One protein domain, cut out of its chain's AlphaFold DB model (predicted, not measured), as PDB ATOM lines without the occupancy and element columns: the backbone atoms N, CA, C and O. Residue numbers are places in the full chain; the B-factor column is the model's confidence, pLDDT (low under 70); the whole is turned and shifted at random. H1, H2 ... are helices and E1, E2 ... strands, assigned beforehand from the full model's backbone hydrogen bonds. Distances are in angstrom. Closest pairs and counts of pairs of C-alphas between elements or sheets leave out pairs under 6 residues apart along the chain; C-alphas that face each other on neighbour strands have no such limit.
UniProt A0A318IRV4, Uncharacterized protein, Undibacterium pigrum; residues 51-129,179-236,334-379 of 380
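What this domain is: This is residues 51 to 129, 179 to 236 and 334 to 379 of the 380 residues of an uncharacterized protein of Undibacterium pigrum (UniProt A0A318IRV4). A strongly twisted sheet of E4, E5 and E8 stands crosswise to the longest axis, and from it the antiparallel sheet E1 E2 E3 and the hairpin E6 E7 run much the same way along that axis. H1 packs on one face of the twisted sheet and H3 on the opposite face, while H4 and H5 cover part of one face of the sheet E1 E2 E3; H2 lies at one far end, and the long link from E1 to E2 loops at the other. The printed part has 183 residues with five named helices and eight named strands, in the order H1 E1 E2 H2 E3 E4 H3 H4 E5 E6 E7 E8 H5. The strand orders are E1 - E2 - E3, E4 - E5 - E8 and E6 - E7, all antiparallel, and the class is mixed, helices and strands. The whole is compact, with a radius of gyration of the C-alphas of 17.8 A and spans of 58 by 40 by 33 A.

How they stand to each other: E1, residues 66 to 75, and E2, residues 93 to 103, form an antiparallel hairpin, with N 70 and O 98 2.9 A apart, within hydrogen-bond range. E3, residues 117 to 122, is antiparallel to E2 on its other side, with N 101 and O 119 at 3.0 A. H4, residues 206 to 214, and H5, residues 366 to 377, lie on the same face of this sheet, making two layers, helices on one face of a sheet. H4 stands up from the sheet over E1 at a height of 9.1 A, its closest C-alphas to E1 being those of Leu 208 and Phe 71, 5.7 A. H5 lies over E1 and E2 at a height of 10.6 A and runs along the strands, at 16 degrees to E1 on the local plane. E1 also touches E8, residues 360 to 364, closest at the C-alphas of Trp 67 and Phe 364, 4.9 A. E8 is antiparallel to the inner strand E5, residues 226 to 234, with N 228 and O 363 at 2.8 A. E4, residues 179 to 189, is antiparallel to E5 on the other side, with N 183 and O 231 at 2.8 A, and bends by 51 degrees at residue 184. H1, residues 51 to 59, runs across this sheet at a height of 8.5 A, closest to E4 at the C-alphas of Ser 51 and Val 185, 5.4 A. H3, residues 199 to 204, is on the opposite face at a height of 9.0 A, closest to E8 at the C-alphas of Ala 201 and Ile 362, 6.6 A. E6, residues 337 to 344, and E7, residues 351 to 358, form an antiparallel hairpin, with N 341 and O 354 at 2.9 A; E7 runs on into E8 at 87 degrees. H2, residues 108 to 111, is not on either three-stranded sheet. Every O i to N i+4 pair is within hydrogen-bond range in H3, H4 and H5, against 4 of 5 in H1; H2 is too short for such a pair.

Where its parts are: H1 begins at C-alpha 51, (-30.164, -56.153, 44.847). From first to last C-alpha E1 measures 29.2 A, E2 31.6 A, E3 17.2 A, E4 29.3 A, E5 26.6 A, E6 23.7 A, E7 22.3 A and E8 13.5 A. H5, the longest helix by residues, measures 16.0 A and ends at C-alpha 377, (3.283, -55.033, 43.918).

The domain as a whole: The C-alphas farthest apart are those of Asn 110 and Glu 347, 60.3 A. Residues 130 to 178 and 237 to 333 are not printed; the gaps are 25.7 A from C-alpha 129 to C-alpha 179 and 12.0 A from C-alpha 236 to C-alpha 334. Of the links that are printed whole, E1 to E2 and H4 to E5 are long. The mean pLDDT of the printed part is 80.9, and residues 72 to 97, 121 to 129 and 378 to 379 are under 70.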
ATOM      1  N   SER A  51     -31.071 -56.500  43.756       97.38
ATOM      2  CA  SER A  51     -30.164 -56.153  44.847       97.38
ATOM      3  C   SER A  51     -29.573 -57.391  45.512       97.38
ATOM      4  O   SER A  51     -28.370 -57.419  45.768       97.38
ATOM      5  N   GLN A  52     -30.385 -58.422  45.761       97.75
ATOM      6  CA  GLN A  52     -29.920 -59.679  46.351       97.75
ATOM      7  C   GLN A  52     -28.918 -60.384  45.440       97.75
ATOM      8  O   GLN A  52     -27.853 -60.779  45.908       97.75
ATOM      9  N   ARG A  53     -29.197 -60.460  44.133       97.25
ATOM     10  CA  ARG A  53     -28.284 -61.061  43.154       97.25
ATOM     11  C   ARG A  53     -26.956 -60.307  43.076       97.25
ATOM     12  O   ARG A  53     -25.898 -60.929  43.109       97.25
ATOM     13  N   LEU A  54     -26.997 -58.974  43.008       97.81
ATOM     14  CA  LEU A  54     -25.787 -58.144  43.019       97.81
ATOM     15  C   LEU A  54     -24.986 -58.329  44.310       97.81
ATOM     16  O   LEU A  54     -23.765 -58.443  44.260       97.81
ATOM     17  N   PHE A  55     -25.661 -58.400  45.456       97.88
ATOM     18  CA  PHE A  55     -25.014 -58.670  46.733       97.88
ATOM     19  C   PHE A  55     -24.356 -60.057  46.753       97.88
ATOM     20  O   PHE A  55     -23.185 -60.156  47.110       97.88
ATOM     21  N   GLU A  56     -25.052 -61.112  46.321       97.25
ATOM     22  CA  GLU A  56     -24.507 -62.478  46.283       97.25
ATOM     23  C   GLU A  56     -23.318 -62.624  45.331       97.25
ATOM     24  O   GLU A  56     -22.354 -63.316  45.666       97.25
ATOM     25  N   ASN A  57     -23.324 -61.914  44.199       96.88
ATOM     26  CA  ASN A  57     -22.198 -61.884  43.259       96.88
ATOM     27  C   ASN A  57     -20.882 -61.417  43.904       96.88
ATOM     28  O   ASN A  57     -19.811 -61.744  43.395       96.88
ATOM     29  N   PHE A  58     -20.952 -60.679  45.014       97.19
ATOM     30  CA  PHE A  58     -19.783 -60.224  45.766       97.19
ATOM     31  C   PHE A  58     -19.615 -60.983  47.083       97.19
ATOM     32  O   PHE A  58     -18.529 -61.466  47.374       97.19
ATOM     33  N   PHE A  59     -20.666 -61.101  47.895       97.00
ATOM     34  CA  PHE A  59     -20.558 -61.582  49.272       97.00
ATOM     35  C   PHE A  59     -20.587 -63.106  49.412       97.00
ATOM     36  O   PHE A  59     -20.196 -63.594  50.467       97.00
ATOM     37  N   LEU A  60     -21.003 -63.897  48.417       96.50
ATOM     38  CA  LEU A  60     -20.897 -65.355  48.556       96.50
ATOM     39  C   LEU A  60     -19.428 -65.787  48.597       96.50
ATOM     40  O   LEU A  60     -18.619 -65.381  47.760       96.50
ATOM     41  N   SER A  61     -19.084 -66.683  49.525       94.38
ATOM     42  CA  SER A  61     -17.725 -67.230  49.615       94.38
ATOM     43  C   SER A  61     -17.304 -67.967  48.340       94.38
ATOM     44  O   SER A  61     -16.133 -67.931  47.973       94.38
ATOM     45  N   SER A  62     -18.254 -68.583  47.624       94.56
ATOM     46  CA  SER A  62     -18.015 -69.211  46.315       94.56
ATOM     47  C   SER A  62     -17.577 -68.218  45.233       94.56
ATOM     48  O   SER A  62     -16.931 -68.621  44.273       94.56
ATOM     49  N   ASN A  63     -17.885 -66.929  45.405       92.94
ATOM     50  CA  ASN A  63     -17.516 -65.847  44.490       92.94
ATOM     51  C   ASN A  63     -16.232 -65.113  44.929       92.94
ATOM     52  O   ASN A  63     -15.865 -64.088  44.357       92.94
ATOM     53  N   GLY A  64     -15.525 -65.635  45.940       89.94
ATOM     54  CA  GLY A  64     -14.272 -65.067  46.451       89.94
ATOM     55  C   GLY A  64     -14.440 -63.980  47.518       89.94
ATOM     56  O   GLY A  64     -13.430 -63.488  48.032       89.94
ATOM     57  N   GLY A  65     -15.682 -63.647  47.880       93.12
ATOM     58  CA  GLY A  65     -16.013 -62.632  48.876       93.12
ATOM     59  C   GLY A  65     -15.836 -61.187  48.393       93.12
ATOM     60  O   GLY A  65     -15.286 -60.899  47.326       93.12
ATOM     61  N   ALA A  66     -16.353 -60.270  49.202       94.44
ATOM     62  CA  ALA A  66     -16.389 -58.840  48.966       94.44
ATOM     63  C   ALA A  66     -15.175 -58.176  49.625       94.44
ATOM     64  O   ALA A  66     -14.979 -58.272  50.838       94.44
ATOM     65  N   TRP A  67     -14.369 -57.469  48.839       91.75
ATOM     66  CA  TRP A  67     -13.106 -56.891  49.292       91.75
ATOM     67  C   TRP A  67     -13.252 -55.404  49.578       91.75
ATOM     68  O   TRP A  67     -13.517 -54.612  48.676       91.75
ATOM     69  N   TYR A  68     -13.041 -55.015  50.828       88.25
ATOM     70  CA  TYR A  68     -12.939 -53.615  51.226       88.25
ATOM     71  C   TYR A  68     -11.477 -53.242  51.453       88.25
ATOM     72  O   TYR A  68     -10.709 -54.014  52.037       88.25
ATOM     73  N   TYR A  69     -11.108 -52.059  50.975       80.56
ATOM     74  CA  TYR A  69      -9.761 -51.521  51.054       80.56
ATOM     75  C   TYR A  69      -9.753 -50.288  51.937       80.56
ATOM     76  O   TYR A  69     -10.511 -49.353  51.715       80.56
ATOM     77  N   THR A  70      -8.824 -50.263  52.882       75.50
ATOM     78  CA  THR A  70      -8.365 -49.016  53.478       75.50
ATOM     79  C   THR A  70      -6.910 -48.868  53.098       75.50
ATOM     80  O   THR A  70      -6.065 -49.715  53.400       75.50
ATOM     81  N   PHE A  71      -6.631 -47.804  52.367       72.25
ATOM     82  CA  PHE A  71      -5.295 -47.469  51.936       72.25
ATOM     83  C   PHE A  71      -4.940 -46.151  52.598       72.25
ATOM     84  O   PHE A  71      -5.675 -45.184  52.439       72.25
ATOM     85  N   TYR A  72      -3.851 -46.145  53.355       68.12
ATOM     86  CA  TYR A  72      -3.359 -44.958  54.026       68.12
ATOM     87  C   TYR A  72      -1.920 -44.705  53.604       68.12
ATOM     88  O   TYR A  72      -1.075 -45.613  53.621       68.12
ATOM     89  N   ILE A  73      -1.643 -43.454  53.253       63.81
ATOM     90  CA  ILE A  73      -0.277 -42.965  53.127       63.81
ATOM     91  C   ILE A  73      -0.072 -41.863  54.153       63.81
ATOM     92  O   ILE A  73      -0.718 -40.819  54.059       63.81
ATOM     93  N   SER A  74       0.879 -42.057  55.072       58.41
ATOM     94  CA  SER A  74       1.479 -40.909  55.742       58.41
ATOM     95  C   SER A  74       2.617 -40.376  54.885       58.41
ATOM     96  O   SER A  74       3.445 -41.116  54.344       58.41
ATOM     97  N   PHE A  75       2.628 -39.061  54.743       56.72
ATOM     98  CA  PHE A  75       3.736 -38.339  54.161       56.72
ATOM     99  C   PHE A  75       4.352 -37.523  55.286       56.72
ATOM    100  O   PHE A  75       3.756 -36.532  55.700       56.72
ATOM    101  N   ASP A  76       5.515 -37.942  55.783       51.06
ATOM    102  CA  ASP A  76       6.165 -37.219  56.880       51.06
ATOM    103  C   ASP A  76       6.646 -35.821  56.430       51.06
ATOM    104  O   ASP A  76       6.730 -34.927  57.258       51.06
ATOM    105  N   ASP A  77       6.822 -35.577  55.118       41.97
ATOM    106  CA  ASP A  77       7.304 -34.297  54.570       41.97
ATOM    107  C   ASP A  77       6.814 -34.003  53.129       41.97
ATOM    108  O   ASP A  77       7.625 -33.820  52.221       41.97
ATOM    109  N   VAL A  78       5.505 -33.978  52.838       45.94
ATOM    110  CA  VAL A  78       5.026 -33.580  51.488       45.94
ATOM    111  C   VAL A  78       4.348 -32.213  51.492       45.94
ATOM    112  O   VAL A  78       3.307 -32.001  52.117       45.94
ATOM    113  N   GLU A  79       4.901 -31.291  50.701       47.59
ATOM    114  CA  GLU A  79       4.185 -30.117  50.209       47.59
ATOM    115  C   GLU A  79       3.107 -30.567  49.211       47.59
ATOM    116  O   GLU A  79       3.384 -30.880  48.053       47.59
ATOM    117  N   LYS A  80       1.843 -30.603  49.647       48.03
ATOM    118  CA  LYS A  80       0.715 -30.584  48.708       48.03
ATOM    119  C   LYS A  80       0.586 -29.154  48.188       48.03
ATOM    120  O   LYS A  80       0.306 -28.243  48.965       48.03
ATOM    121  N   ASN A  81       0.800 -28.937  46.891       42.72
ATOM    122  CA  ASN A  81       0.510 -27.631  46.295       42.72
ATOM    123  C   ASN A  81      -1.012 -27.378  46.254       42.72
ATOM    124  O   ASN A  81      -1.821 -28.277  46.493       42.72
ATOM    125  N   SER A  82      -1.416 -26.165  45.877       37.53
ATOM    126  CA  SER A  82      -2.822 -25.744  45.739       37.53
ATOM    127  C   SER A  82      -3.664 -26.562  44.739       37.53
ATOM    128  O   SER A  82      -4.859 -26.314  44.602       37.53
ATOM    129  N   ARG A  83      -3.066 -27.541  44.043       40.41
ATOM    130  CA  ARG A  83      -3.730 -28.494  43.137       40.41
ATOM    131  C   ARG A  83      -3.729 -29.938  43.657       40.41
ATOM    132  O   ARG A  83      -4.033 -30.842  42.881       40.41
ATOM    133  N   ASN A  84      -3.402 -30.172  44.933       49.94
ATOM    134  CA  ASN A  84      -3.298 -31.505  45.547       49.94
ATOM    135  C   ASN A  84      -2.332 -32.461  44.819       49.94
ATOM    136  O   ASN A  84      -2.473 -33.678  44.906       49.94
ATOM    137  N   GLN A  85      -1.345 -31.939  44.090       44.34
ATOM    138  CA  GLN A  85      -0.342 -32.777  43.435       44.34
ATOM    139  C   GLN A  85       0.832 -33.020  44.391       44.34
ATOM    140  O   GLN A  85       1.382 -32.070  44.949       44.34
ATOM    141  N   ILE A  86       1.200 -34.293  44.576       45.62
ATOM    142  CA  ILE A  86       2.363 -34.724  45.362       45.62
ATOM    143  C   ILE A  86       3.616 -34.453  44.529       45.62
ATOM    144  O   ILE A  86       3.814 -35.091  43.493       45.62
ATOM    145  N   PHE A  87       4.469 -33.534  44.979       38.66
ATOM    146  CA  PHE A  87       5.780 -33.316  44.376       38.66
ATOM    147  C   PHE A  87       6.896 -33.724  45.336       38.66
ATOM    148  O   PHE A  87       6.900 -33.348  46.500       38.66
ATOM    149  N   ASN A  88       7.815 -34.519  44.783       37.94
ATOM    150  CA  ASN A  88       9.230 -34.640  45.124       37.94
ATOM    151  C   ASN A  88       9.633 -34.201  46.545       37.94
ATOM    152  O   ASN A  88      10.110 -33.092  46.760       37.94
ATOM    153  N   SER A  89       9.540 -35.122  47.496       35.09
ATOM    154  CA  SER A  89      10.400 -35.106  48.672       35.09
ATOM    155  C   SER A  89      10.896 -36.523  48.922       35.09
ATOM    156  O   SER A  89      10.239 -37.509  48.580       35.09
ATOM    157  N   SER A  90      12.090 -36.633  49.487       36.81
ATOM    158  CA  SER A  90      12.732 -37.863  49.956       36.81
ATOM    159  C   SER A  90      11.998 -38.499  51.152       36.81
ATOM    160  O   SER A  90      12.635 -39.048  52.048       36.81
ATOM    161  N   ALA A  91      10.668 -38.384  51.202       39.31
ATOM    162  CA  ALA A  91       9.841 -38.812  52.313       39.31
ATOM    163  C   ALA A  91       9.819 -40.340  52.420       39.31
ATOM    164  O   ALA A  91       9.582 -41.063  51.445       39.31
ATOM    165  N   ILE A  92      10.020 -40.821  53.642       41.00
ATOM    166  CA  ILE A  92       9.714 -42.193  54.028       41.00
ATOM    167  C   ILE A  92       8.200 -42.345  53.882       41.00
ATOM    168  O   ILE A  92       7.422 -41.808  54.664       41.00
ATOM    169  N   ILE A  93       7.765 -43.033  52.827       49.66
ATOM    170  CA  ILE A  93       6.352 -43.355  52.643       49.66
ATOM    171  C   ILE A  93       6.043 -44.526  53.577       49.66
ATOM    172  O   ILE A  93       6.242 -45.684  53.194       49.66
ATOM    173  N   ASN A  94       5.557 -44.243  54.786       49.59
ATOM    174  CA  ASN A  94       4.956 -45.277  55.621       49.59
ATOM    175  C   ASN A  94       3.594 -45.624  55.012       49.59
ATOM    176  O   ASN A  94       2.663 -44.816  54.975       49.59
ATOM    177  N   LYS A  95       3.512 -46.830  54.447       57.12
ATOM    178  CA  LYS A  95       2.308 -47.347  53.797       57.12
ATOM    179  C   LYS A  95       1.656 -48.347  54.728       57.12
ATOM    180  O   LYS A  95       2.280 -49.348  55.072       57.12
ATOM    181  N   ALA A  96       0.393 -48.114  55.048       56.28
ATOM    182  CA  ALA A  96      -0.451 -49.126  55.653       56.28
ATOM    183  C   ALA A  96      -1.580 -49.428  54.672       56.28
ATOM    184  O   ALA A  96      -2.340 -48.544  54.273       56.28
ATOM    185  N   THR A  97      -1.668 -50.683  54.246       63.00
ATOM    186  CA  THR A  97      -2.806 -51.150  53.456       63.00
ATOM    187  C   THR A  97      -3.509 -52.208  54.273       63.00
ATOM    188  O   THR A  97      -2.981 -53.313  54.397       63.00
ATOM    189  N   SER A  98      -4.688 -51.891  54.802       70.00
ATOM    190  CA  SER A  98      -5.538 -52.916  55.392       70.00
ATOM    191  C   SER A  98      -6.563 -53.365  54.365       70.00
ATOM    192  O   SER A  98      -7.305 -52.546  53.817       70.00
ATOM    193  N   GLN A  99      -6.615 -54.663  54.102       77.00
ATOM    194  CA  GLN A  99      -7.662 -55.258  53.276       77.00
ATOM    195  C   GLN A  99      -8.572 -56.061  54.190       77.00
ATOM    196  O   GLN A  99      -8.099 -56.731  55.108       77.00
ATOM    197  N   SER A 100      -9.872 -56.024  53.928       80.88
ATOM    198  CA  SER A 100     -10.802 -56.963  54.541       80.88
ATOM    199  C   SER A 100     -11.547 -57.723  53.457       80.88
ATOM    200  O   SER A 100     -12.070 -57.113  52.526       80.88
ATOM    201  N   ASN A 101     -11.575 -59.048  53.569       86.88
ATOM    202  CA  ASN A 101     -12.478 -59.875  52.779       86.88
ATOM    203  C   ASN A 101     -13.704 -60.171  53.632       86.88
ATOM    204  O   ASN A 101     -13.537 -60.650  54.747       86.88
ATOM    205  N   GLN A 102     -14.901 -59.903  53.123       92.00
ATOM    206  CA  GLN A 102     -16.170 -60.191  53.777       92.00
ATOM    207  C   GLN A 102     -16.966 -61.178  52.936       92.00
ATOM    208  O   GLN A 102     -17.189 -60.962  51.749       92.00
ATOM    209  N   SER A 103     -17.432 -62.261  53.547       94.62
ATOM    210  CA  SER A 103     -18.238 -63.251  52.844       94.62
ATOM    211  C   SER A 103     -19.316 -63.869  53.723       94.62
ATOM    212  O   SER A 103     -19.225 -63.862  54.947       94.62
ATOM    213  N   ILE A 104     -20.333 -64.427  53.084       96.00
ATOM    214  CA  ILE A 104     -21.323 -65.313  53.679       96.00
ATOM    215  C   ILE A 104     -21.212 -66.695  53.018       96.00
ATOM    216  O   ILE A 104     -20.900 -66.782  51.826       96.00
ATOM    217  N   PRO A 105     -21.422 -67.791  53.768       96.31
ATOM    218  CA  PRO A 105     -21.155 -69.139  53.267       96.31
ATOM    219  C   PRO A 105     -22.189 -69.652  52.253       96.31
ATOM    220  O   PRO A 105     -21.868 -70.537  51.463       96.31
ATOM    221  N   ALA A 106     -23.416 -69.129  52.270       96.50
ATOM    222  CA  ALA A 106     -24.487 -69.537  51.366       96.50
ATOM    223  C   ALA A 106     -25.475 -68.389  51.110       96.50
ATOM    224  O   ALA A 106     -25.378 -67.332  51.726       96.50
ATOM    225  N   SER A 107     -26.428 -68.600  50.202       96.69
ATOM    226  CA  SER A 107     -27.517 -67.652  49.944       96.69
ATOM    227  C   SER A 107     -28.494 -67.602  51.129       96.69
ATOM    228  O   SER A 107     -29.035 -68.651  51.507       96.69
ATOM    229  N   PRO A 108     -28.803 -66.417  51.688       97.00
ATOM    230  CA  PRO A 108     -29.807 -66.312  52.735       97.00
ATOM    231  C   PRO A 108     -31.230 -66.651  52.291       97.00
ATOM    232  O   PRO A 108     -32.062 -66.976  53.135       97.00
ATOM    233  N   LEU A 109     -31.508 -66.605  50.984       95.00
ATOM    234  CA  LEU A 109     -32.807 -66.973  50.433       95.00
ATOM    235  C   LEU A 109     -33.159 -68.435  50.741       95.00
ATOM    236  O   LEU A 109     -34.288 -68.736  51.115       95.00
ATOM    237  N   ASN A 110     -32.176 -69.329  50.611       92.38
ATOM    238  CA  ASN A 110     -32.380 -70.775  50.737       92.38
ATOM    239  C   ASN A 110     -31.992 -71.316  52.118       92.38
ATOM    240  O   ASN A 110     -32.507 -72.347  52.544       92.38
ATOM    241  N   PHE A 111     -31.077 -70.637  52.815       94.81
ATOM    242  CA  PHE A 111     -30.482 -71.131  54.062       94.81
ATOM    243  C   PHE A 111     -30.759 -70.230  55.274       94.81
ATOM    244  O   PHE A 111     -30.193 -70.445  56.345       94.81
ATOM    245  N   GLY A 112     -31.626 -69.222  55.128       94.25
ATOM    246  CA  GLY A 112     -31.940 -68.272  56.192       94.25
ATOM    247  C   GLY A 112     -30.740 -67.401  56.566       94.25
ATOM    248  O   GLY A 112     -29.813 -67.228  55.782       94.25
ATOM    249  N   ALA A 113     -30.739 -66.832  57.771       95.50
ATOM    250  CA  ALA A 113     -29.694 -65.899  58.186       95.50
ATOM    251  C   ALA A 113     -28.283 -66.512  58.134       95.50
ATOM    252  O   ALA A 113     -28.019 -67.555  58.732       95.50
ATOM    253  N   GLN A 114     -27.368 -65.824  57.455       96.50
ATOM    254  CA  GLN A 114     -25.999 -66.272  57.222       96.50
ATOM    255  C   GLN A 114     -25.005 -65.444  58.035       96.50
ATOM    256  O   GLN A 114     -25.092 -64.213  58.006       96.50
ATOM    257  N   PRO A 115     -24.049 -66.073  58.740       94.06
ATOM    258  CA  PRO A 115     -23.009 -65.339  59.445       94.06
ATOM    259  C   PRO A 115     -22.062 -64.668  58.448       94.06
ATOM    260  O   PRO A 115     -21.676 -65.272  57.442       94.06
ATOM    261  N   LEU A 116     -21.674 -63.430  58.742       92.31
ATOM    262  CA  LEU A 116     -20.577 -62.774  58.049       92.31
ATOM    263  C   LEU A 116     -19.262 -63.374  58.538       92.31
ATOM    264  O   LEU A 116     -18.967 -63.353  59.724       92.31
ATOM    265  N   ARG A 117     -18.450 -63.846  57.606       90.44
ATOM    266  CA  ARG A 117     -17.051 -64.188  57.834       90.44
ATOM    267  C   ARG A 117     -16.207 -63.049  57.307       90.44
ATOM    268  O   ARG A 117     -16.434 -62.616  56.173       90.44
ATOM    269  N   ALA A 118     -15.230 -62.593  58.080       84.94
ATOM    270  CA  ALA A 118     -14.248 -61.671  57.541       84.94
ATOM    271  C   ALA A 118     -12.822 -61.991  57.965       84.94
ATOM    272  O   ALA A 118     -12.578 -62.407  59.094       84.94
ATOM    273  N   SER A 119     -11.898 -61.729  57.049       81.31
ATOM    274  CA  SER A 119     -10.457 -61.814  57.275       81.31
ATOM    275  C   SER A 119      -9.846 -60.436  57.081       81.31
ATOM    276  O   SER A 119     -10.206 -59.736  56.130       81.31
ATOM    277  N   LEU A 120      -8.927 -60.057  57.970       75.19
ATOM    278  CA  LEU A 120      -8.150 -58.823  57.886       75.19
ATOM    279  C   LEU A 120      -6.722 -59.131  57.434       75.19
ATOM    280  O   LEU A 120      -6.078 -60.055  57.926       75.19
ATOM    281  N   PHE A 121      -6.218 -58.315  56.519       69.44
ATOM    282  CA  PHE A 121      -4.869 -58.419  55.977       69.44
ATOM    283  C   PHE A 121      -4.152 -57.091  56.191       69.44
ATOM    284  O   PHE A 121      -4.722 -56.048  55.870       69.44
ATOM    285  N   ASP A 122      -2.916 -57.130  56.687       67.06
ATOM    286  CA  ASP A 122      -2.008 -55.978  56.701       67.06
ATOM    287  C   ASP A 122      -0.948 -56.196  55.618       67.06
ATOM    288  O   ASP A 122      -0.196 -57.179  55.617       67.06
ATOM    289  N   GLY A 123      -0.957 -55.332  54.608       65.88
ATOM    290  CA  GLY A 123      -0.191 -55.558  53.388       65.88
ATOM    291  C   GLY A 123      -0.688 -56.787  52.620       65.88
ATOM    292  O   GLY A 123      -1.798 -56.804  52.082       65.88
ATOM    293  N   TYR A 124       0.173 -57.806  52.534       54.81
ATOM    294  CA  TYR A 124      -0.102 -59.085  51.861       54.81
ATOM    295  C   TYR A 124      -0.212 -60.272  52.821       54.81
ATOM    296  O   TYR A 124      -0.517 -61.374  52.364       54.81
ATOM    297  N   ASN A 125       0.036 -60.064  54.114       52.09
ATOM    298  CA  ASN A 125      -0.026 -61.121  55.110       52.09
ATOM    299  C   ASN A 125      -1.356 -61.028  55.858       52.09
ATOM    300  O   ASN A 125      -1.802 -59.941  56.231       52.09
ATOM    301  N   GLU A 126      -1.997 -62.174  56.071       51.78
ATOM    302  CA  GLU A 126      -3.108 -62.253  57.013       51.78
ATOM    303  C   GLU A 126      -2.548 -61.966  58.404       51.78
ATOM    304  O   GLU A 126      -1.633 -62.653  58.871       51.78
ATOM    305  N   VAL A 127      -3.042 -60.910  59.045       57.22
ATOM    306  CA  VAL A 127      -2.629 -60.602  60.410       57.22
ATOM    307  C   VAL A 127      -3.618 -61.283  61.326       57.22
ATOM    308  O   VAL A 127      -4.806 -60.966  61.318       57.22
ATOM    309  N   ALA A 128      -3.114 -62.202  62.149       49.69
ATOM    310  CA  ALA A 128      -3.823 -62.629  63.341       49.69
ATOM    311  C   ALA A 128      -3.969 -61.393  64.233       49.69
ATOM    312  O   ALA A 128      -3.058 -61.046  64.983       49.69
ATOM    313  N   THR A 129      -5.065 -60.653  64.080       46.97
ATOM    314  CA  THR A 129      -5.299 -59.450  64.872       46.97
ATOM    315  C   THR A 129      -5.354 -59.854  66.339       46.97
ATOM    316  O   THR A 129      -6.310 -60.498  66.773       46.97
ATOM    317  N   SER A 179     -29.819 -53.235  63.799       95.69
ATOM    318  CA  SER A 179     -30.195 -53.734  62.483       95.69
ATOM    319  C   SER A 179     -30.157 -52.614  61.465       95.69
ATOM    320  O   SER A 179     -30.694 -51.528  61.706       95.69
ATOM    321  N   ILE A 180     -29.564 -52.900  60.313       95.81
ATOM    322  CA  ILE A 180     -29.577 -52.006  59.161       95.81
ATOM    323  C   ILE A 180     -30.144 -52.733  57.951       95.81
ATOM    324  O   ILE A 180     -29.972 -53.942  57.789       95.81
ATOM    325  N   GLN A 181     -30.793 -51.981  57.079       97.38
ATOM    326  CA  GLN A 181     -31.176 -52.445  55.758       97.38
ATOM    327  C   GLN A 181     -30.251 -51.810  54.731       97.38
ATOM    328  O   GLN A 181     -30.048 -50.597  54.760       97.38
ATOM    329  N   LEU A 182     -29.706 -52.627  53.831       96.94
ATOM    330  CA  LEU A 182     -28.948 -52.128  52.695       96.94
ATOM    331  C   LEU A 182     -29.906 -51.548  51.657       96.94
ATOM    332  O   LEU A 182     -30.959 -52.118  51.365       96.94
ATOM    333  N   GLU A 183     -29.510 -50.423  51.084       95.75
ATOM    334  CA  GLU A 183     -30.289 -49.659  50.120       95.75
ATOM    335  C   GLU A 183     -29.407 -49.221  48.959       95.75
ATOM    336  O   GLU A 183     -28.187 -49.105  49.103       95.75
ATOM    337  N   ASN A 184     -30.029 -48.913  47.818       95.94
ATOM    338  CA  ASN A 184     -29.333 -48.411  46.630       95.94
ATOM    339  C   ASN A 184     -28.186 -49.338  46.179       95.94
ATOM    340  O   ASN A 184     -27.135 -48.880  45.724       95.94
ATOM    341  N   VAL A 185     -28.389 -50.652  46.343       97.44
ATOM    342  CA  VAL A 185     -27.421 -51.680  45.960       97.44
ATOM    343  C   VAL A 185     -27.241 -51.641  44.448       97.44
ATOM    344  O   VAL A 185     -28.191 -51.846  43.695       97.44
ATOM    345  N   SER A 186     -26.022 -51.362  44.012       97.75
ATOM    346  CA  SER A 186     -25.654 -51.217  42.607       97.75
ATOM    347  C   SER A 186     -24.261 -51.782  42.376       97.75
ATOM    348  O   SER A 186     -23.437 -51.811  43.286       97.75
ATOM    349  N   SER A 187     -23.989 -52.240  41.158       97.12
ATOM    350  CA  SER A 187     -22.665 -52.703  40.752       97.12
ATOM    351  C   SER A 187     -22.222 -51.943  39.516       97.12
ATOM    352  O   SER A 187     -23.048 -51.615  38.661       97.12
ATOM    353  N   LYS A 188     -20.923 -51.680  39.406       97.31
ATOM    354  CA  LYS A 188     -20.341 -51.077  38.213       97.31
ATOM    355  C   LYS A 188     -19.063 -51.794  37.823       97.31
ATOM    356  O   LYS A 188     -18.193 -52.050  38.657       97.31
ATOM    357  N   GLU A 189     -18.962 -52.092  36.537       96.31
ATOM    358  CA  GLU A 189     -17.750 -52.649  35.958       96.31
ATOM    359  C   GLU A 189     -16.604 -51.636  36.003       96.31
ATOM    360  O   GLU A 189     -16.779 -50.417  35.875       96.31
ATOM    361  N   LEU A 190     -15.407 -52.173  36.195       95.00
ATOM    362  CA  LEU A 190     -14.155 -51.449  36.231       95.00
ATOM    363  C   LEU A 190     -13.336 -51.880  35.023       95.00
ATOM    364  O   LEU A 190     -12.897 -53.024  34.923       95.00
ATOM    365  N   ILE A 191     -13.147 -50.946  34.099       94.75
ATOM    366  CA  ILE A 191     -12.445 -51.171  32.838       94.75
ATOM    367  C   ILE A 191     -11.343 -50.133  32.655       94.75
ATOM    368  O   ILE A 191     -11.428 -49.012  33.157       94.75
ATOM    369  N   GLY A 192     -10.309 -50.503  31.902       94.06
ATOM    370  CA  GLY A 192      -9.205 -49.605  31.581       94.06
ATOM    371  C   GLY A 192      -8.269 -49.344  32.761       94.06
ATOM    372  O   GLY A 192      -8.068 -50.202  33.619       94.06
ATOM    373  N   SER A 193      -7.637 -48.171  32.756       93.12
ATOM    374  CA  SER A 193      -6.575 -47.817  33.702       93.12
ATOM    375  C   SER A 193      -7.093 -47.579  35.124       93.12
ATOM    376  O   SER A 193      -8.109 -46.908  35.318       93.12
ATOM    377  N   LEU A 194      -6.346 -48.045  36.131       90.81
ATOM    378  CA  LEU A 194      -6.672 -47.852  37.549       90.81
ATOM    379  C   LEU A 194      -6.701 -46.368  37.949       90.81
ATOM    380  O   LEU A 194      -7.504 -45.983  38.799       90.81
ATOM    381  N   VAL A 195      -5.882 -45.511  37.327       88.94
ATOM    382  CA  VAL A 195      -5.892 -44.062  37.622       88.94
ATOM    383  C   VAL A 195      -7.155 -43.348  37.120       88.94
ATOM    384  O   VAL A 195      -7.439 -42.234  37.561       88.94
ATOM    385  N   ASN A 196      -7.925 -44.006  36.246       87.44
ATOM    386  CA  ASN A 196      -9.188 -43.529  35.677       87.44
ATOM    387  C   ASN A 196     -10.401 -44.266  36.274       87.44
ATOM    388  O   ASN A 196     -11.444 -44.378  35.630       87.44
ATOM    389  N   THR A 197     -10.258 -44.803  37.490       88.56
ATOM    390  CA  THR A 197     -11.360 -45.418  38.244       88.56
ATOM    391  C   THR A 197     -12.567 -44.473  38.327       88.56
ATOM    392  O   THR A 197     -12.441 -43.262  38.196       88.56
ATOM    393  N   ASN A 198     -13.773 -45.007  38.522       86.94
ATOM    394  CA  ASN A 198     -14.966 -44.175  38.672       86.94
ATOM    395  C   ASN A 198     -14.869 -43.239  39.890       86.94
ATOM    396  O   ASN A 198     -14.425 -43.659  40.957       86.94
ATOM    397  N   ALA A 199     -15.362 -42.002  39.750       83.69
ATOM    398  CA  ALA A 199     -15.235 -40.952  40.767       83.69
ATOM    399  C   ALA A 199     -15.786 -41.342  42.150       83.69
ATOM    400  O   ALA A 199     -15.209 -40.966  43.163       83.69
ATOM    401  N   GLU A 200     -16.862 -42.128  42.217       86.75
ATOM    402  CA  GLU A 200     -17.404 -42.615  43.496       86.75
ATOM    403  C   GLU A 200     -16.514 -43.678  44.159       86.75
ATOM    404  O   GLU A 200     -16.278 -43.623  45.361       86.75
ATOM    405  N   ALA A 201     -15.933 -44.593  43.377       84.00
ATOM    406  CA  ALA A 201     -14.948 -45.554  43.875       84.00
ATOM    407  C   ALA A 201     -13.649 -44.866  44.313       84.00
ATOM    408  O   ALA A 201     -13.038 -45.281  45.298       84.00
ATOM    409  N   MET A 202     -13.275 -43.776  43.637       81.12
ATOM    410  CA  MET A 202     -12.174 -42.903  44.048       81.12
ATOM    411  C   MET A 202     -12.492 -42.137  45.332       81.12
ATOM    412  O   MET A 202     -11.618 -42.014  46.177       81.12
ATOM    413  N   ALA A 203     -13.716 -41.638  45.503       81.12
ATOM    414  CA  ALA A 203     -14.103 -40.918  46.716       81.12
ATOM    415  C   ALA A 203     -14.065 -41.821  47.959       81.12
ATOM    416  O   ALA A 203     -13.716 -41.346  49.032       81.12
ATOM    417  N   ALA A 204     -14.359 -43.116  47.810       82.12
ATOM    418  CA  ALA A 204     -14.180 -44.102  48.876       82.12
ATOM    419  C   ALA A 204     -12.708 -44.510  49.100       82.12
ATOM    420  O   ALA A 204     -12.380 -45.076  50.133       82.12
ATOM    421  N   ASN A 205     -11.809 -44.249  48.141       81.94
ATOM    422  CA  ASN A 205     -10.402 -44.670  48.196       81.94
ATOM    423  C   ASN A 205      -9.442 -43.579  47.662       81.94
ATOM    424  O   ASN A 205      -8.683 -43.840  46.719       81.94
ATOM    425  N   PRO A 206      -9.460 -42.350  48.212       80.94
ATOM    426  CA  PRO A 206      -8.729 -41.225  47.623       80.94
ATOM    427  C   PRO A 206      -7.209 -41.411  47.690       80.94
ATOM    428  O   PRO A 206      -6.516 -41.155  46.708       80.94
ATOM    429  N   ASP A 207      -6.690 -41.956  48.791       79.44
ATOM    430  CA  ASP A 207      -5.249 -42.163  48.971       79.44
ATOM    431  C   ASP A 207      -4.679 -43.201  47.992       79.44
ATOM    432  O   ASP A 207      -3.548 -43.066  47.515       79.44
ATOM    433  N   LEU A 208      -5.464 -44.230  47.641       80.56
ATOM    434  CA  LEU A 208      -5.060 -45.230  46.647       80.56
ATOM    435  C   LEU A 208      -4.860 -44.575  45.280       80.56
ATOM    436  O   LEU A 208      -3.894 -44.862  44.572       80.56
ATOM    437  N   LEU A 209      -5.772 -43.688  44.898       81.75
ATOM    438  CA  LEU A 209      -5.674 -42.958  43.647       81.75
ATOM    439  C   LEU A 209      -4.466 -42.019  43.637       81.75
ATOM    440  O   LEU A 209      -3.718 -42.007  42.656       81.75
ATOM    441  N   ASP A 210      -4.282 -41.240  44.702       80.00
ATOM    442  CA  ASP A 210      -3.157 -40.312  44.823       80.00
ATOM    443  C   ASP A 210      -1.827 -41.063  44.713       80.00
ATOM    444  O   ASP A 210      -0.927 -40.634  43.986       80.00
ATOM    445  N   PHE A 211      -1.737 -42.252  45.318       79.38
ATOM    446  CA  PHE A 211      -0.593 -43.145  45.158       79.38
ATOM    447  C   PHE A 211      -0.367 -43.580  43.711       79.38
ATOM    448  O   PHE A 211       0.747 -43.475  43.192       79.38
ATOM    449  N   LEU A 212      -1.411 -44.086  43.053       82.50
ATOM    450  CA  LEU A 212      -1.318 -44.587  41.683       82.50
ATOM    451  C   LEU A 212      -0.914 -43.475  40.706       82.50
ATOM    452  O   LEU A 212      -0.120 -43.726  39.798       82.50
ATOM    453  N   ARG A 213      -1.414 -42.250  40.917       83.94
ATOM    454  CA  ARG A 213      -1.040 -41.055  40.145       83.94
ATOM    455  C   ARG A 213       0.396 -40.634  40.407       83.94
ATOM    456  O   ARG A 213       1.145 -40.462  39.454       83.94
ATOM    457  N   TYR A 214       0.799 -40.535  41.674       79.50
ATOM    458  CA  TYR A 214       2.179 -40.220  42.055       79.50
ATOM    459  C   TYR A 214       3.183 -41.196  41.423       79.50
ATOM    460  O   TYR A 214       4.265 -40.807  40.989       79.50
ATOM    461  N   LYS A 215       2.804 -42.472  41.318       79.94
ATOM    462  CA  LYS A 215       3.630 -43.523  40.719       79.94
ATOM    463  C   LYS A 215       3.498 -43.639  39.200       79.94
ATOM    464  O   LYS A 215       4.109 -44.536  38.628       79.94
ATOM    465  N   ASN A 216       2.735 -42.754  38.551       82.44
ATOM    466  CA  ASN A 216       2.447 -42.794  37.115       82.44
ATOM    467  C   ASN A 216       2.020 -44.194  36.638       82.44
ATOM    468  O   ASN A 216       2.428 -44.661  35.570       82.44
ATOM    469  N   SER A 217       1.227 -44.884  37.464       84.56
ATOM    470  CA  SER A 217       0.883 -46.284  37.245       84.56
ATOM    471  C   SER A 217       0.151 -46.471  35.917       84.56
ATOM    472  O   SER A 217      -0.867 -45.832  35.656       84.56
ATOM    473  N   GLN A 218       0.653 -47.397  35.100       90.38
ATOM    474  CA  GLN A 218       0.011 -47.854  33.863       90.38
ATOM    475  C   GLN A 218      -0.825 -49.125  34.088       90.38
ATOM    476  O   GLN A 218      -1.171 -49.829  33.141       90.38
ATOM    477  N   ALA A 219      -1.102 -49.475  35.347       91.94
ATOM    478  CA  ALA A 219      -1.887 -50.657  35.663       91.94
ATOM    479  C   ALA A 219      -3.337 -50.500  35.186       91.94
ATOM    480  O   ALA A 219      -3.941 -49.434  35.312       91.94
ATOM    481  N   ALA A 220      -3.903 -51.597  34.692       95.38
ATOM    482  CA  ALA A 220      -5.284 -51.677  34.244       95.38
ATOM    483  C   ALA A 220      -6.062 -52.734  35.030       95.38
ATOM    484  O   ALA A 220      -5.482 -53.668  35.596       95.38
ATOM    485  N   TYR A 221      -7.381 -52.568  35.060       95.75
ATOM    486  CA  TYR A 221      -8.290 -53.545  35.629       95.75
ATOM    487  C   TYR A 221      -8.271 -54.834  34.807       95.75
ATOM    488  O   TYR A 221      -8.204 -54.816  33.577       95.75
ATOM    489  N   LEU A 222      -8.321 -55.965  35.505       96.56
ATOM    490  CA  LEU A 222      -8.455 -57.280  34.894       96.56
ATOM    491  C   LEU A 222      -9.887 -57.448  34.362       96.56
ATOM    492  O   LEU A 222     -10.812 -56.861  34.934       96.56
ATOM    493  N   PRO A 223     -10.106 -58.274  33.325       96.69
ATOM    494  CA  PRO A 223     -11.453 -58.619  32.880       96.69
ATOM    495  C   PRO A 223     -12.337 -59.098  34.039       96.69
ATOM    496  O   PRO A 223     -11.886 -59.845  34.906       96.69
ATOM    497  N   GLY A 224     -13.591 -58.642  34.059       95.56
ATOM    498  CA  GLY A 224     -14.551 -58.960  35.120       95.56
ATOM    499  C   GLY A 224     -14.355 -58.178  36.422       95.56
ATOM    500  O   GLY A 224     -15.056 -58.452  37.391       95.56
ATOM    501  N   SER A 225     -13.433 -57.212  36.483       96.69
ATOM    502  CA  SER A 225     -13.312 -56.309  37.636       96.69
ATOM    503  C   SER A 225     -14.575 -55.471  37.801       96.69
ATOM    504  O   SER A 225     -15.070 -54.879  36.844       96.69
ATOM    505  N   ALA A 226     -15.084 -55.391  39.025       96.75
ATOM    506  CA  ALA A 226     -16.251 -54.584  39.354       96.75
ATOM    507  C   ALA A 226     -16.217 -54.160  40.824       96.75
ATOM    508  O   ALA A 226     -15.489 -54.740  41.641       96.75
ATOM    509  N   TYR A 227     -17.040 -53.172  41.159       96.44
ATOM    510  CA  TYR A 227     -17.361 -52.850  42.542       96.44
ATOM    511  C   TYR A 227     -18.865 -52.867  42.794       96.44
ATOM    512  O   TYR A 227     -19.656 -52.521  41.919       96.44
ATOM    513  N   LEU A 228     -19.232 -53.236  44.016       97.06
ATOM    514  CA  LEU A 228     -20.559 -53.129  44.591       97.06
ATOM    515  C   LEU A 228     -20.607 -51.873  45.457       97.06
ATOM    516  O   LEU A 228     -19.739 -51.672  46.306       97.06
ATOM    517  N   LYS A 229     -21.636 -51.058  45.272       96.50
ATOM    518  CA  LYS A 229     -21.947 -49.894  46.094       96.50
ATOM    519  C   LYS A 229     -23.292 -50.102  46.766       96.50
ATOM    520  O   LYS A 229     -24.256 -50.503  46.116       96.50
ATOM    521  N   PHE A 230     -23.375 -49.770  48.045       96.44
ATOM    522  CA  PHE A 230     -24.651 -49.663  48.739       96.44
ATOM    523  C   PHE A 230     -24.579 -48.639  49.867       96.44
ATOM    524  O   PHE A 230     -23.526 -48.397  50.454       96.44
ATOM    525  N   SER A 231     -25.732 -48.058  50.163       95.31
ATOM    526  CA  SER A 231     -26.000 -47.284  51.377       95.31
ATOM    527  C   SER A 231     -26.718 -48.162  52.400       95.31
ATOM    528  O   SER A 231     -27.107 -49.290  52.085       95.31
ATOM    529  N   ALA A 232     -26.921 -47.663  53.615       94.38
ATOM    530  CA  ALA A 232     -27.778 -48.346  54.570       94.38
ATOM    531  C   ALA A 232     -28.613 -47.373  55.398       94.38
ATOM    532  O   ALA A 232     -28.192 -46.250  55.685       94.38
ATOM    533  N   ARG A 233     -29.777 -47.861  55.827       94.44
ATOM    534  CA  ARG A 233     -30.633 -47.203  56.814       94.44
ATOM    535  C   ARG A 233     -30.758 -48.048  58.067       94.44
ATOM    536  O   ARG A 233     -30.807 -49.278  58.000       94.44
ATOM    537  N   GLN A 234     -30.864 -47.390  59.207       94.44
ATOM    538  CA  GLN A 234     -31.129 -48.046  60.475       94.44
ATOM    539  C   GLN A 234     -32.599 -48.473  60.558       94.44
ATOM    540  O   GLN A 234     -33.486 -47.698  60.213       94.44
ATOM    541  N   LEU A 235     -32.878 -49.699  61.002       95.62
ATOM    542  CA  LEU A 235     -34.253 -50.218  61.047       95.62
ATOM    543  C   LEU A 235     -34.985 -49.926  62.357       95.62
ATOM    544  O   LEU A 235     -36.196 -49.744  62.342       95.62
ATOM    545  N   ASN A 236     -34.254 -49.854  63.467       95.25
ATOM    546  CA  ASN A 236     -34.798 -49.623  64.805       95.25
ATOM    547  C   ASN A 236     -34.069 -48.453  65.464       95.25
ATOM    548  O   ASN A 236     -32.978 -48.105  65.019       95.25
ATOM    549  N   VAL A 334     -26.988 -44.444  57.644       86.31
ATOM    550  CA  VAL A 334     -25.810 -44.923  58.357       86.31
ATOM    551  C   VAL A 334     -24.606 -44.408  57.597       86.31
ATOM    552  O   VAL A 334     -24.464 -44.679  56.407       86.31
ATOM    553  N   SER A 335     -23.723 -43.674  58.270       82.38
ATOM    554  CA  SER A 335     -22.385 -43.437  57.731       82.38
ATOM    555  C   SER A 335     -21.669 -44.778  57.573       82.38
ATOM    556  O   SER A 335     -21.391 -45.464  58.559       82.38
ATOM    557  N   MET A 336     -21.392 -45.145  56.325       81.00
ATOM    558  CA  MET A 336     -20.829 -46.450  55.984       81.00
ATOM    559  C   MET A 336     -19.310 -46.403  55.825       81.00
ATOM    560  O   MET A 336     -18.649 -47.406  56.080       81.00
ATOM    561  N   ASP A 337     -18.772 -45.248  55.429       82.25
ATOM    562  CA  ASP A 337     -17.346 -45.059  55.179       82.25
ATOM    563  C   ASP A 337     -16.913 -43.612  55.474       82.25
ATOM    564  O   ASP A 337     -17.749 -42.723  55.705       82.25
ATOM    565  N   TYR A 338     -15.606 -43.365  55.494       81.81
ATOM    566  CA  TYR A 338     -15.036 -42.026  55.598       81.81
ATOM    567  C   TYR A 338     -13.650 -41.962  54.961       81.81
ATOM    568  O   TYR A 338     -12.939 -42.956  54.868       81.81
ATOM    569  N   TYR A 339     -13.247 -40.759  54.577       78.19
ATOM    570  CA  TYR A 339     -11.877 -40.472  54.183       78.19
ATOM    571  C   TYR A 339     -11.426 -39.151  54.789       78.19
ATOM    572  O   TYR A 339     -12.227 -38.235  54.991       78.19
ATOM    573  N   ASP A 340     -10.131 -39.051  55.055       77.75
ATOM    574  CA  ASP A 340      -9.516 -37.835  55.556       77.75
ATOM    575  C   ASP A 340      -8.851 -37.084  54.406       77.75
ATOM    576  O   ASP A 340      -8.149 -37.663  53.576       77.75
ATOM    577  N   THR A 341      -9.070 -35.775  54.345       74.38
ATOM    578  CA  THR A 341      -8.263 -34.883  53.517       74.38
ATOM    579  C   THR A 341      -7.365 -34.044  54.400       74.38
ATOM    580  O   THR A 341      -7.713 -33.684  55.520       74.38
ATOM    581  N   TYR A 342      -6.191 -33.726  53.871       74.12
ATOM    582  CA  TYR A 342      -5.172 -32.972  54.580       74.12
ATOM    583  C   TYR A 342      -4.909 -31.680  53.818       74.12
ATOM    584  O   TYR A 342      -4.549 -31.729  52.637       74.12
ATOM    585  N   SER A 343      -5.097 -30.543  54.479       76.69
ATOM    586  CA  SER A 343      -4.806 -29.204  53.959       76.69
ATOM    587  C   SER A 343      -3.983 -28.415  54.976       76.69
ATOM    588  O   SER A 343      -3.853 -28.827  56.124       76.69
ATOM    589  N   ARG A 344      -3.387 -27.288  54.573       74.94
ATOM    590  CA  ARG A 344      -2.753 -26.363  55.522       74.94
ATOM    591  C   ARG A 344      -3.715 -25.231  55.863       74.94
ATOM    592  O   ARG A 344      -4.309 -24.646  54.957       74.94
ATOM    593  N   ALA A 345      -3.848 -24.931  57.150       77.25
ATOM    594  CA  ALA A 345      -4.571 -23.767  57.642       77.25
ATOM    595  C   ALA A 345      -3.956 -22.487  57.042       77.25
ATOM    596  O   ALA A 345      -2.740 -22.293  57.171       77.25
ATOM    597  N   PRO A 346      -4.749 -21.619  56.387       78.69
ATOM    598  CA  PRO A 346      -4.246 -20.385  55.782       78.69
ATOM    599  C   PRO A 346      -3.508 -19.475  56.770       78.69
ATOM    600  O   PRO A 346      -2.556 -18.798  56.395       78.69
ATOM    601  N   GLU A 347      -3.944 -19.461  58.029       83.88
ATOM    602  CA  GLU A 347      -3.479 -18.536  59.058       83.88
ATOM    603  C   GLU A 347      -2.120 -18.893  59.678       83.88
ATOM    604  O   GLU A 347      -1.396 -17.997  60.105       83.88
ATOM    605  N   ASN A 348      -1.762 -20.176  59.757       79.38
ATOM    606  CA  ASN A 348      -0.565 -20.626  60.483       79.38
ATOM    607  C   ASN A 348       0.191 -21.772  59.791       79.38
ATOM    608  O   ASN A 348       1.180 -22.269  60.327       79.38
ATOM    609  N   GLY A 349      -0.270 -22.215  58.620       75.81
ATOM    610  CA  GLY A 349       0.347 -23.298  57.863       75.81
ATOM    611  C   GLY A 349       0.248 -24.677  58.522       75.81
ATOM    612  O   GLY A 349       0.824 -25.625  57.980       75.81
ATOM    613  N   LEU A 350      -0.450 -24.825  59.657       76.50
ATOM    614  CA  LEU A 350      -0.606 -26.109  60.342       76.50
ATOM    615  C   LEU A 350      -1.408 -27.083  59.486       76.50
ATOM    616  O   LEU A 350      -2.337 -26.692  58.781       76.50
ATOM    617  N   LEU A 351      -1.052 -28.366  59.560       70.69
ATOM    618  CA  LEU A 351      -1.801 -29.415  58.886       70.69
ATOM    619  C   LEU A 351      -3.168 -29.573  59.563       70.69
ATOM    620  O   LEU A 351      -3.258 -29.918  60.739       70.69
ATOM    621  N   VAL A 352      -4.227 -29.328  58.804       74.12
ATOM    622  CA  VAL A 352      -5.616 -29.547  59.191       74.12
ATOM    623  C   VAL A 352      -6.095 -30.822  58.517       74.12
ATOM    624  O   VAL A 352      -5.912 -31.014  57.314       74.12
ATOM    625  N   THR A 353      -6.708 -31.697  59.311       76.19
ATOM    626  CA  THR A 353      -7.350 -32.914  58.815       76.19
ATOM    627  C   THR A 353      -8.853 -32.691  58.758       76.19
ATOM    628  O   THR A 353      -9.472 -32.366  59.771       76.19
ATOM    629  N   THR A 354      -9.440 -32.889  57.583       78.06
ATOM    630  CA  THR A 354     -10.882 -32.810  57.361       78.06
ATOM    631  C   THR A 354     -11.414 -34.196  57.035       78.06
ATOM    632  O   THR A 354     -11.214 -34.712  55.936       78.06
ATOM    633  N   THR A 355     -12.149 -34.787  57.971       79.88
ATOM    634  CA  THR A 355     -12.827 -36.066  57.742       79.88
ATOM    635  C   THR A 355     -14.123 -35.854  56.966       79.88
ATOM    636  O   THR A 355     -15.058 -35.204  57.445       79.88
ATOM    637  N   THR A 356     -14.220 -36.445  55.778       82.06
ATOM    638  CA  THR A 356     -15.466 -36.539  55.014       82.06
ATOM    639  C   THR A 356     -16.089 -37.914  55.208       82.06
ATOM    640  O   THR A 356     -15.464 -38.939  54.965       82.06
ATOM    641  N   ARG A 357     -17.352 -37.930  55.633       82.69
ATOM    642  CA  ARG A 357     -18.156 -39.143  55.811       82.69
ATOM    643  C   ARG A 357     -18.937 -39.440  54.533       82.69
ATOM    644  O   ARG A 357     -19.485 -38.519  53.929       82.69
ATOM    645  N   LEU A 358     -19.012 -40.712  54.160       86.19
ATOM    646  CA  LEU A 358     -19.820 -41.210  53.050       86.19
ATOM    647  C   LEU A 358     -21.053 -41.943  53.593       86.19
ATOM    648  O   LEU A 358     -20.977 -42.674  54.587       86.19
ATOM    649  N   ASP A 359     -22.192 -41.756  52.927       88.19
ATOM    650  CA  ASP A 359     -23.442 -42.479  53.201       88.19
ATOM    651  C   ASP A 359     -23.556 -43.793  52.405       88.19
ATOM    652  O   ASP A 359     -24.582 -44.471  52.439       88.19
ATOM    653  N   TYR A 360     -22.480 -44.173  51.716       92.06
ATOM    654  CA  TYR A 360     -22.323 -45.433  51.004       92.06
ATOM    655  C   TYR A 360     -20.951 -46.046  51.292       92.06
ATOM    656  O   TYR A 360     -20.026 -45.360  51.722       92.06
ATOM    657  N   ILE A 361     -20.833 -47.344  51.032       91.56
ATOM    658  CA  ILE A 361     -19.572 -48.089  51.038       91.56
ATOM    659  C   ILE A 361     -19.396 -48.805  49.708       91.56
ATOM    660  O   ILE A 361     -20.374 -49.111  49.014       91.56
ATOM    661  N   ILE A 362     -18.138 -49.065  49.367       93.12
ATOM    662  CA  ILE A 362     -17.750 -49.778  48.160       93.12
ATOM    663  C   ILE A 362     -16.979 -51.045  48.522       93.12
ATOM    664  O   ILE A 362     -16.033 -51.013  49.303       93.12
ATOM    665  N   PHE A 363     -17.378 -52.156  47.908       94.50
ATOM    666  CA  PHE A 363     -16.655 -53.421  47.944       94.50
ATOM    667  C   PHE A 363     -16.237 -53.814  46.532       94.50
ATOM    668  O   PHE A 363     -17.039 -53.786  45.605       94.50
ATOM    669  N   PHE A 364     -14.992 -54.222  46.367       94.88
ATOM    670  CA  PHE A 364     -14.452 -54.744  45.121       94.88
ATOM    671  C   PHE A 364     -14.644 -56.259  45.047       94.88
ATOM    672  O   PHE A 364     -14.639 -56.950  46.067       94.88
ATOM    673  N   ASN A 365     -14.790 -56.798  43.840       95.31
ATOM    674  CA  ASN A 365     -14.721 -58.242  43.645       95.31
ATOM    675  C   ASN A 365     -13.260 -58.722  43.576       95.31
ATOM    676  O   ASN A 365     -12.316 -57.927  43.538       95.31
ATOM    677  N   ALA A 366     -13.061 -60.041  43.527       91.56
ATOM    678  CA  ALA A 366     -11.728 -60.639  43.501       91.56
ATOM    679  C   ALA A 366     -10.864 -60.176  42.306       91.56
ATOM    680  O   ALA A 366      -9.656 -59.992  42.456       91.56
ATOM    681  N   ALA A 367     -11.461 -59.957  41.128       94.62
ATOM    682  CA  ALA A 367     -10.738 -59.474  39.949       94.62
ATOM    683  C   ALA A 367     -10.199 -58.050  40.162       94.62
ATOM    684  O   ALA A 367      -8.997 -57.827  39.995       94.62
ATOM    685  N   ALA A 368     -11.049 -57.131  40.633       93.69
ATOM    686  CA  ALA A 368     -10.658 -55.759  40.946       93.69
ATOM    687  C   ALA A 368      -9.614 -55.709  42.071       93.69
ATOM    688  O   ALA A 368      -8.596 -55.023  41.938       93.69
ATOM    689  N   LYS A 369      -9.804 -56.510  43.130       90.69
ATOM    690  CA  LYS A 369      -8.805 -56.718  44.186       90.69
ATOM    691  C   LYS A 369      -7.449 -57.101  43.587       90.69
ATOM    692  O   LYS A 369      -6.433 -56.466  43.868       90.69
ATOM    693  N   ASN A 370      -7.416 -58.128  42.744       90.62
ATOM    694  CA  ASN A 370      -6.175 -58.608  42.145       90.62
ATOM    695  C   ASN A 370      -5.519 -57.552  41.243       90.62
ATOM    696  O   ASN A 370      -4.293 -57.437  41.253       90.62
ATOM    697  N   SER A 371      -6.297 -56.745  40.515       92.50
ATOM    698  CA  SER A 371      -5.767 -55.603  39.755       92.50
ATOM    699  C   SER A 371      -5.058 -54.595  40.654       92.50
ATOM    700  O   SER A 371      -3.909 -54.241  40.383       92.50
ATOM    701  N   ILE A 372      -5.708 -54.186  41.749       88.12
ATOM    702  CA  ILE A 372      -5.153 -53.239  42.725       88.12
ATOM    703  C   ILE A 372      -3.895 -53.827  43.367       88.12
ATOM    704  O   ILE A 372      -2.833 -53.211  43.322       88.12
ATOM    705  N   SER A 373      -3.965 -55.052  43.895       85.94
ATOM    706  CA  SER A 373      -2.813 -55.716  44.507       85.94
ATOM    707  C   SER A 373      -1.629 -55.846  43.545       85.94
ATOM    708  O   SER A 373      -0.495 -55.603  43.948       85.94
ATOM    709  N   ASN A 374      -1.857 -56.184  42.275       86.44
ATOM    710  CA  ASN A 374      -0.782 -56.289  41.286       86.44
ATOM    711  C   ASN A 374      -0.156 -54.931  40.955       86.44
ATOM    712  O   ASN A 374       1.064 -54.845  40.805       86.44
ATOM    713  N   ALA A 375      -0.971 -53.878  40.860       85.25
ATOM    714  CA  ALA A 375      -0.485 -52.517  40.659       85.25
ATOM    715  C   ALA A 375       0.393 -52.069  41.829       85.25
ATOM    716  O   ALA A 375       1.468 -51.512  41.617       85.25
ATOM    717  N   LEU A 376      -0.028 -52.379  43.057       79.25
ATOM    718  CA  LEU A 376       0.754 -52.085  44.249       79.25
ATOM    719  C   LEU A 376       2.073 -52.869  44.237       79.25
ATOM    720  O   LEU A 376       3.112 -52.235  44.371       79.25
ATOM    721  N   LYS A 377       2.066 -54.189  43.976       73.94
ATOM    722  CA  LYS A 377       3.283 -55.033  43.918       73.94
ATOM    723  C   LYS A 377       4.328 -54.547  42.920       73.94
ATOM    724  O   LYS A 377       5.486 -54.479  43.284       73.94
ATOM    725  N   LYS A 378       3.930 -54.208  41.687       58.28
ATOM    726  CA  LYS A 378       4.852 -53.767  40.615       58.28
ATOM    727  C   LYS A 378       5.501 -52.403  40.866       58.28
ATOM    728  O   LYS A 378       6.350 -51.975  40.092       58.28
ATOM    729  N   THR A 379       5.031 -51.695  41.885       52.81
ATOM    730  CA  THR A 379       5.518 -50.367  42.258       52.81
ATOM    731  C   THR A 379       6.533 -50.429  43.412       52.81
ATOM    732  O   THR A 379       7.056 -49.390  43.829       52.81
TER     733      THR A 379